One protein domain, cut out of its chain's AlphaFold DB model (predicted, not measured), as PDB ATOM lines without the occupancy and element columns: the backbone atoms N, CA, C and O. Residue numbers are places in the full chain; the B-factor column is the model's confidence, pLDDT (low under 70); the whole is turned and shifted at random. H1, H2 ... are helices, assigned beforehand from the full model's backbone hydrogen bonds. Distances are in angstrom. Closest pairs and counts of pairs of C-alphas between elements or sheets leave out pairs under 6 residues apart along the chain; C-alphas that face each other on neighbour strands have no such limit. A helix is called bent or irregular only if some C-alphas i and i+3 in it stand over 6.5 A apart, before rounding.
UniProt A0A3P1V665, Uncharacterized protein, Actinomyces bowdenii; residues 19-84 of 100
ATOM      1  N   GLU A  19      -5.730 -23.350  24.380       92.81
ATOM      2  CA  GLU A  19      -4.498 -22.567  24.508       92.81
ATOM      3  C   GLU A  19      -3.652 -22.655  23.227       92.81
ATOM      4  O   GLU A  19      -3.335 -21.639  22.609       92.81
ATOM      5  N   GLY A  20      -3.381 -23.880  22.764       92.06
ATOM      6  CA  GLY A  20      -2.639 -24.126  21.529       92.06
ATOM      7  C   GLY A  20      -3.372 -23.626  20.282       92.06
ATOM      8  O   GLY A  20      -2.756 -23.027  19.402       92.06
ATOM      9  N   THR A  21      -4.693 -23.809  20.217       94.31
ATOM     10  CA  THR A  21      -5.526 -23.341  19.093       94.31
ATOM     11  C   THR A  21      -5.439 -21.824  18.931       94.31
ATOM     12  O   THR A  21      -5.220 -21.313  17.827       94.31
ATOM     13  N   PHE A  22      -5.547 -21.078  20.028       94.38
ATOM     14  CA  PHE A  22      -5.443 -19.624  19.994       94.38
ATOM     15  C   PHE A  22      -4.000 -19.137  19.852       94.38
ATOM     16  O   PHE A  22      -3.780 -18.133  19.179       94.38
ATOM     17  N   GLY A  23      -3.009 -19.883  20.346       93.44
ATOM     18  CA  GLY A  23      -1.598 -19.656  20.023       93.44
ATOM     19  C   GLY A  23      -1.318 -19.747  18.515       93.44
ATOM     20  O   GLY A  23      -0.703 -18.849  17.939       93.44
ATOM     21  N   VAL A  24      -1.842 -20.776  17.836       93.38
ATOM     22  CA  VAL A  24      -1.758 -20.910  16.367       93.38
ATOM     23  C   VAL A  24      -2.510 -19.779  15.666       93.38
ATOM     24  O   VAL A  24      -1.987 -19.192  14.719       93.38
ATOM     25  N   THR A  25      -3.697 -19.427  16.156       92.56
ATOM     26  CA  THR A  25      -4.491 -18.312  15.614       92.56
ATOM     27  C   THR A  25      -3.719 -16.990  15.698       92.56
ATOM     28  O   THR A  25      -3.649 -16.234  14.729       92.56
ATOM     29  N   HIS A  26      -3.068 -16.724  16.832       91.81
ATOM     30  CA  HIS A  26      -2.219 -15.552  17.023       91.81
ATOM     31  C   HIS A  26      -0.992 -15.564  16.091       91.81
ATOM     32  O   HIS A  26      -0.636 -14.533  15.511       91.81
ATOM     33  N   ALA A  27      -0.373 -16.729  15.879       90.94
ATOM     34  CA  ALA A  27       0.725 -16.879  14.926       90.94
ATOM     35  C   ALA A  27       0.276 -16.601  13.478       90.94
ATOM     36  O   ALA A  27       0.966 -15.886  12.752       90.94
ATOM     37  N   GLN A  28      -0.900 -17.089  13.072       91.12
ATOM     38  CA  GLN A  28      -1.504 -16.800  11.763       91.12
ATOM     39  C   GLN A  28      -1.755 -15.296  11.588       91.12
ATOM     40  O   GLN A  28      -1.349 -14.707  10.586       91.12
ATOM     41  N   VAL A  29      -2.330 -14.645  12.605       86.69
ATOM     42  CA  VAL A  29      -2.504 -13.185  12.658       86.69
ATOM     43  C   VAL A  29      -1.183 -12.442  12.464       86.69
ATOM     44  O   VAL A  29      -1.125 -11.491  11.680       86.69
ATOM     45  N   THR A  30      -0.132 -12.873  13.158       86.38
ATOM     46  CA  THR A  30       1.202 -12.259  13.108       86.38
ATOM     47  C   THR A  30       1.868 -12.458  11.746       86.38
ATOM     48  O   THR A  30       2.505 -11.543  11.231       86.38
ATOM     49  N   ALA A  31       1.652 -13.614  11.117       87.75
ATOM     50  CA  ALA A  31       2.136 -13.934   9.777       87.75
ATOM     51  C   ALA A  31       1.320 -13.283   8.640       87.75
ATOM     52  O   ALA A  31       1.664 -13.447   7.472       87.75
ATOM     53  N   GLY A  32       0.236 -12.561   8.949       85.56
ATOM     54  CA  GLY A  32      -0.654 -11.966   7.945       85.56
ATOM     55  C   GLY A  32      -1.640 -12.949   7.298       85.56
ATOM     56  O   GLY A  32      -2.333 -12.572   6.356       85.56
ATOM     57  N   LEU A  33      -1.749 -14.170   7.824       86.69
ATOM     58  CA  LEU A  33      -2.662 -15.236   7.394       86.69
ATOM     59  C   LEU A  33      -4.059 -15.018   8.002       86.69
ATOM     60  O   LEU A  33      -4.479 -15.683   8.952       86.69
ATOM     61  N   ARG A  34      -4.741 -13.966   7.534       85.25
ATOM     62  CA  ARG A  34      -5.981 -13.458   8.148       85.25
ATOM     63  C   ARG A  34      -7.168 -14.398   7.987       85.25
ATOM     64  O   ARG A  34      -7.961 -14.512   8.920       85.25
ATOM     65  N   ASP A  35      -7.286 -15.063   6.844       86.44
ATOM     66  CA  ASP A  35      -8.394 -15.982   6.583       86.44
ATOM     67  C   ASP A  35      -8.260 -17.261   7.411       86.44
ATOM     68  O   ASP A  35      -9.239 -17.724   7.992       86.44
ATOM     69  N   GLU A  36      -7.044 -17.785   7.546       89.19
ATOM     70  CA  GLU A  36      -6.746 -18.951   8.371       89.19
ATOM     71  C   GLU A  36      -6.995 -18.663   9.852       89.19
ATOM     72  O   GLU A  36      -7.639 -19.464  10.532       89.19
ATOM     73  N   ALA A  37      -6.557 -17.493  10.332       86.88
ATOM     74  CA  ALA A  37      -6.844 -17.045  11.691       86.88
ATOM     75  C   ALA A  37      -8.351 -16.945  11.951       86.88
ATOM     76  O   ALA A  37      -8.839 -17.406  12.983       86.88
ATOM     77  N   ARG A  38      -9.104 -16.375  11.003       85.06
ATOM     78  CA  ARG A  38     -10.562 -16.267  11.104       85.06
ATOM     79  C   ARG A  38     -11.218 -17.646  11.168       85.06
ATOM     80  O   ARG A  38     -12.020 -17.879  12.065       85.06
ATOM     81  N   ILE A  39     -10.839 -18.564  10.278       86.12
ATOM     82  CA  ILE A  39     -11.352 -19.945  10.264       86.12
ATOM     83  C   ILE A  39     -11.061 -20.650  11.594       86.12
ATOM     84  O   ILE A  39     -11.943 -21.309  12.143       86.12
ATOM     85  N   SER A  40      -9.848 -20.495  12.132       86.19
ATOM     86  CA  SER A  40      -9.455 -21.089  13.413       86.19
ATOM     87  C   SER A  40     -10.295 -20.549  14.580       86.19
ATOM     88  O   SER A  40     -10.848 -21.327  15.360       86.19
ATOM     89  N   ALA A  41     -10.471 -19.226  14.669       83.69
ATOM     90  CA  ALA A  41     -11.270 -18.597  15.723       83.69
ATOM     91  C   ALA A  41     -12.770 -18.944  15.623       83.69
ATOM     92  O   ALA A  41     -13.395 -19.288  16.627       83.69
ATOM     93  N   GLU A  42     -13.351 -18.891  14.420       82.88
ATOM     94  CA  GLU A  42     -14.754 -19.253  14.174       82.88
ATOM     95  C   GLU A  42     -15.011 -20.736  14.476       82.88
ATOM     96  O   GLU A  42     -16.017 -21.070  15.104       82.88
ATOM     97  N   GLY A  43     -14.080 -21.618  14.100       82.06
ATOM     98  CA  GLY A  43     -14.164 -23.051  14.378       82.06
ATOM     99  C   GLY A  43     -14.144 -23.386  15.871       82.06
ATOM    100  O   GLY A  43     -14.763 -24.367  16.282       82.06
ATOM    101  N   ALA A  44     -13.491 -22.557  16.689       86.50
ATOM    102  CA  ALA A  44     -13.496 -22.701  18.141       86.50
ATOM    103  C   ALA A  44     -14.788 -22.174  18.795       86.50
ATOM    104  O   ALA A  44     -15.175 -22.691  19.840       86.50
ATOM    105  N   SER A  45     -15.480 -21.194  18.192       83.38
ATOM    106  CA  SER A  45     -16.617 -20.463  18.799       83.38
ATOM    107  C   SER A  45     -17.684 -21.302  19.523       83.38
ATOM    108  O   SER A  45     -18.136 -20.848  20.575       83.38
ATOM    109  N   PRO A  46     -18.056 -22.526  19.085       87.56
ATOM    110  CA  PRO A  46     -19.060 -23.321  19.796       87.56
ATOM    111  C   PRO A  46     -18.650 -23.755  21.211       87.56
ATOM    112  O   PRO A  46     -19.509 -24.181  21.978       87.56
ATOM    113  N   ALA A  47     -17.360 -23.691  21.550       89.94
ATOM    114  CA  ALA A  47     -16.843 -24.087  22.857       89.94
ATOM    115  C   ALA A  47     -16.736 -22.934  23.869       89.94
ATOM    116  O   ALA A  47     -16.363 -23.180  25.016       89.94
ATOM    117  N   GLN A  48     -17.042 -21.692  23.479       93.31
ATOM    118  CA  GLN A  48     -17.032 -20.579  24.424       93.31
ATOM    119  C   GLN A  48     -18.189 -20.720  25.418       93.31
ATOM    120  O   GLN A  48     -19.346 -20.907  25.034       93.31
ATOM    121  N   ALA A  49     -17.885 -20.617  26.708       91.44
ATOM    122  CA  ALA A  49     -18.892 -20.647  27.756       91.44
ATOM    123  C   ALA A  49     -19.726 -19.353  27.772       91.44
ATOM    124  O   ALA A  49     -19.317 -18.304  27.272       91.44
ATOM    125  N   ALA A  50     -20.907 -19.414  28.393       91.56
ATOM    126  CA  ALA A  50     -21.832 -18.278  28.467       91.56
ATOM    127  C   ALA A  50     -21.270 -17.070  29.244       91.56
ATOM    128  O   ALA A  50     -21.713 -15.944  29.028       91.56
ATOM    129  N   ASP A  51     -20.302 -17.293  30.136       89.56
ATOM    130  CA  ASP A  51     -19.576 -16.241  30.858       89.56
ATOM    131  C   ASP A  51     -18.415 -15.636  30.044       89.56
ATOM    132  O   ASP A  51     -17.690 -14.772  30.534       89.56
ATOM    133  N   GLY A  52     -18.244 -16.076  28.794       89.94
ATOM    134  CA  GLY A  52     -17.192 -15.640  27.884       89.94
ATOM    135  C   GLY A  52     -15.861 -16.371  28.061       89.94
ATOM    136  O   GLY A  52     -14.941 -16.119  27.278       89.94
ATOM    137  N   SER A  53     -15.745 -17.270  29.043       93.81
ATOM    138  CA  SER A  53     -14.535 -18.062  29.252       93.81
ATOM    139  C   SER A  53     -14.378 -19.170  28.210       93.81
ATOM    140  O   SER A  53     -15.334 -19.627  27.578       93.81
ATOM    141  N   TRP A  54     -13.135 -19.602  28.033       95.38
ATOM    142  CA  TRP A  54     -12.767 -20.720  27.173       95.38
ATOM    143  C   TRP A  54     -12.260 -21.883  28.011       95.38
ATOM    144  O   TRP A  54     -11.441 -21.640  28.900       95.38
ATOM    145  N   PRO A  55     -12.677 -23.132  27.748       95.81
ATOM    146  CA  PRO A  55     -12.155 -24.273  28.483       95.81
ATOM    147  C   PRO A  55     -10.671 -24.516  28.162       95.81
ATOM    148  O   PRO A  55     -10.134 -23.986  27.184       95.81
ATOM    149  N   TYR A  56      -9.965 -25.293  28.990       94.75
ATOM    150  CA  TYR A  56      -8.584 -25.679  28.670       94.75
ATOM    151  C   TYR A  56      -8.559 -26.644  27.475       94.75
ATOM    152  O   TYR A  56      -7.915 -26.360  26.461       94.75
ATOM    153  N   THR A  57      -9.346 -27.718  27.543       94.19
ATOM    154  CA  THR A  57      -9.566 -28.674  26.449       94.19
ATOM    155  C   THR A  57     -11.049 -28.852  26.110       94.19
ATOM    156  O   THR A  57     -11.923 -28.428  26.857       94.19
ATOM    157  N   LEU A  58     -11.368 -29.466  24.964       90.81
ATOM    158  CA  LEU A  58     -12.760 -29.721  24.549       90.81
ATOM    159  C   LEU A  58     -13.482 -30.716  25.463       90.81
ATOM    160  O   LEU A  58     -14.694 -30.638  25.647       90.81
ATOM    161  N   ARG A  59     -12.733 -31.667  26.013       91.44
ATOM    162  CA  ARG A  59     -13.204 -32.674  26.962       91.44
ATOM    163  C   ARG A  59     -12.132 -32.912  28.020       91.44
ATOM    164  O   ARG A  59     -10.949 -32.673  27.758       91.44
ATOM    165  N   ASP A  60     -12.550 -33.386  29.188       91.56
ATOM    166  CA  ASP A  60     -11.615 -33.876  30.198       91.56
ATOM    167  C   ASP A  60     -10.797 -35.034  29.615       91.56
ATOM    168  O   ASP A  60     -11.348 -35.935  28.976       91.56
ATOM    169  N   ASP A  61      -9.488 -35.007  29.846       88.56
ATOM    170  CA  ASP A  61      -8.588 -36.109  29.529       88.56
ATOM    171  C   ASP A  61      -7.646 -36.332  30.717       88.56
ATOM    172  O   ASP A  61      -6.605 -35.677  30.820       88.56
ATOM    173  N   PRO A  62      -8.022 -37.231  31.645       87.44
ATOM    174  CA  PRO A  62      -7.214 -37.530  32.821       87.44
ATOM    175  C   PRO A  62      -5.867 -38.182  32.499       87.44
ATOM    176  O   PRO A  62      -4.978 -38.127  33.343       87.44
ATOM    177  N   ALA A  63      -5.708 -38.813  31.328       87.12
ATOM    178  CA  ALA A  63      -4.441 -39.434  30.942       87.12
ATOM    179  C   ALA A  63      -3.376 -38.378  30.614       87.12
ATOM    180  O   ALA A  63      -2.202 -38.583  30.904       87.12
ATOM    181  N   GLU A  64      -3.815 -37.241  30.076       83.12
ATOM    182  CA  GLU A  64      -2.984 -36.077  29.755       83.12
ATOM    183  C   GLU A  64      -3.102 -34.958  30.812       83.12
ATOM    184  O   GLU A  64      -2.641 -33.840  30.595       83.12
ATOM    185  N   GLU A  65      -3.747 -35.237  31.952       88.88
ATOM    186  CA  GLU A  65      -3.975 -34.282  33.048       88.88
ATOM    187  C   GLU A  65      -4.673 -32.975  32.603       88.88
ATOM    188  O   GLU A  65      -4.382 -31.884  33.098       88.88
ATOM    189  N   THR A  66      -5.629 -33.069  31.671       89.62
ATOM    190  CA  THR A  66      -6.356 -31.908  31.127       89.62
ATOM    191  C   THR A  66      -7.850 -31.917  31.457       89.62
ATOM    192  O   THR A  66      -8.446 -32.967  31.708       89.62
ATOM    193  N   THR A  67      -8.472 -30.732  31.451       91.75
ATOM    194  CA  THR A  67      -9.887 -30.549  31.805       91.75
ATOM    195  C   THR A  67     -10.648 -29.621  30.852       91.75
ATOM    196  O   THR A  67     -10.100 -28.665  30.309       91.75
ATOM    197  N   ALA A  68     -11.951 -29.854  30.711       93.44
ATOM    198  CA  ALA A  68     -12.898 -28.964  30.052       93.44
ATOM    199  C   ALA A  68     -13.385 -27.801  30.942       93.44
ATOM    200  O   ALA A  68     -14.303 -27.074  30.565       93.44
ATOM    201  N   ALA A  69     -12.800 -27.599  32.127       94.25
ATOM    202  CA  ALA A  69     -13.087 -26.430  32.952       94.25
ATOM    203  C   ALA A  69     -12.607 -25.125  32.292       94.25
ATOM    204  O   ALA A  69     -11.626 -25.110  31.542       94.25
ATOM    205  N   GLY A  70     -13.283 -24.017  32.623       95.31
ATOM    206  CA  GLY A  70     -12.910 -22.672  32.185       95.31
ATOM    207  C   GLY A  70     -11.455 -22.339  32.533       95.31
ATOM    208  O   GLY A  70     -11.008 -22.520  33.664       95.31
ATOM    209  N   SER A  71     -10.716 -21.851  31.541       96.12
ATOM    210  CA  SER A  71      -9.277 -21.626  31.583       96.12
ATOM    211  C   SER A  71      -8.955 -20.159  31.351       96.12
ATOM    212  O   SER A  71      -9.222 -19.586  30.288       96.12
ATOM    213  N   VAL A  72      -8.310 -19.551  32.348       96.19
ATOM    214  CA  VAL A  72      -7.760 -18.195  32.232       96.19
ATOM    215  C   VAL A  72      -6.742 -18.131  31.092       96.19
ATOM    216  O   VAL A  72      -6.758 -17.171  30.326       96.19
ATOM    217  N   ALA A  73      -5.906 -19.163  30.934       94.62
ATOM    218  CA  ALA A  73      -4.893 -19.218  29.885       94.62
ATOM    219  C   ALA A  73      -5.529 -19.239  28.487       94.62
ATOM    220  O   ALA A  73      -5.240 -18.362  27.674       94.62
ATOM    221  N   SER A  74      -6.458 -20.164  28.223       95.69
ATOM    222  CA  SER A  74      -7.156 -20.246  26.931       95.69
ATOM    223  C   SER A  74      -7.881 -18.941  26.605       95.69
ATOM    224  O   SER A  74      -7.806 -18.445  25.483       95.69
ATOM    225  N   THR A  75      -8.536 -18.347  27.607       95.44
ATOM    226  CA  THR A  75      -9.257 -17.079  27.452       95.44
ATOM    227  C   THR A  75      -8.306 -15.930  27.113       95.44
ATOM    228  O   THR A  75      -8.588 -15.145  26.209       95.44
ATOM    229  N   ALA A  76      -7.153 -15.843  27.781       94.88
ATOM    230  CA  ALA A  76      -6.138 -14.835  27.485       94.88
ATOM    231  C   ALA A  76      -5.585 -14.985  26.059       94.88
ATOM    232  O   ALA A  76      -5.486 -13.995  25.333       94.88
ATOM    233  N   TRP A  77      -5.288 -16.212  25.626       94.38
ATOM    234  CA  TRP A  77      -4.816 -16.462  24.266       94.38
ATOM    235  C   TRP A  77      -5.860 -16.126  23.202       94.38
ATOM    236  O   TRP A  77      -5.501 -15.552  22.176       94.38
ATOM    237  N   TYR A  78      -7.144 -16.407  23.445       92.75
ATOM    238  CA  TYR A  78      -8.222 -15.977  22.551       92.75
ATOM    239  C   TYR A  78      -8.244 -14.453  22.380       92.75
ATOM    240  O   TYR A  78      -8.291 -13.950  21.253       92.75
ATOM    241  N   LEU A  79      -8.169 -13.712  23.490       91.81
ATOM    242  CA  LEU A  79      -8.146 -12.250  23.460       91.81
ATOM    243  C   LEU A  79      -6.926 -11.737  22.682       91.81
ATOM    244  O   LEU A  79      -7.078 -10.900  21.797       91.81
ATOM    245  N   LEU A  80      -5.738 -12.298  22.934       89.12
ATOM    246  CA  LEU A  80      -4.507 -11.956  22.211       89.12
ATOM    247  C   LEU A  80      -4.582 -12.268  20.710       89.12
ATOM    248  O   LEU A  80      -4.023 -11.537  19.888       89.12
ATOM    249  N   ALA A  81      -5.240 -13.362  20.335       89.00
ATOM    250  CA  ALA A  81      -5.390 -13.763  18.944       89.00
ATOM    251  C   ALA A  81      -6.375 -12.866  18.178       89.00
ATOM    252  O   ALA A  81      -6.183 -12.628  16.987       89.00
ATOM    253  N   THR A  82      -7.415 -12.352  18.838       82.38
ATOM    254  CA  THR A  82      -8.534 -11.660  18.172       82.38
ATOM    255  C   THR A  82      -8.481 -10.130  18.249       82.38
ATOM    256  O   THR A  82      -9.168  -9.455  17.484       82.38
ATOM    257  N   SER A  83      -7.625  -9.544  19.090       76.06
ATOM    258  CA  SER A  83      -7.576  -8.093  19.340       76.06
ATOM    259  C   SER A  83      -6.695  -7.250  18.378       76.06
ATOM    260  O   SER A  83      -6.050  -6.302  18.815       76.06
ATOM    261  N   THR A  84      -6.577  -7.568  17.081       63.59
ATOM    262  CA  THR A  84      -5.568  -6.968  16.153       63.59
ATOM    263  C   THR A  84      -5.527  -5.417  16.002       63.59
ATOM    264  O   THR A  84      -6.602  -4.821  16.069       63.59
TER     265      THR A  84
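Overview. This is residues 19 to 84 of the 100 residues of an uncharacterized protein of Actinomyces bowdenii (UniProt A0A3P1V665). Three helices make a small triangular group: H1 and H2 form a hairpin, and H3 packs on H1, hardly meeting H2. The long loop of residues 48 to 71 lies at one end and lengthens the whole. The 66 printed residues, with H1, H2 and H3 in chain order and no named strand, are all helix in class and compact, with a radius of gyration of the C-alphas of 11.9 A and spans of 36 by 25 by 17 A.

Along the chain. H1, residues 19 to 30, begins at C-alpha 19 (-4.498, -22.567, 24.508) and is 16.4 A long. H2, residues 34 to 47, is 21.1 A long and irregular: C-alphas 43 and 46 are 7.3 A apart. H3, residues 72 to 82, is 15.5 A long, ending at C-alpha 82 (-8.534, -11.660, 18.172).

Arrangement. H1 and H2, a helical hairpin, touch at a shallow tilt of 23 degrees, opposite ways; their closest C-alphas, of Thr 25 and Ala 37, are 4.7 A apart. H1 and H3 touch at a shallow tilt of 20 degrees, the same way; their closest C-alphas, of His 26 and Ala 81, are 4.1 A apart. H2 and H3 are close but not clearly touching, their closest C-alphas, of Ala 41 and Thr 82, 7.8 A apart. Every O i to N i+4 pair is within hydrogen-bond range in H1 and H3, and 8 of 10 in H2.

Size, cuts and confidence. The C-alphas farthest apart, of Gly 32 and Pro 62, are 36.3 A apart. The printed part has no cut; the link H2 to H3 is long, and residue 84 has pLDDT under 70.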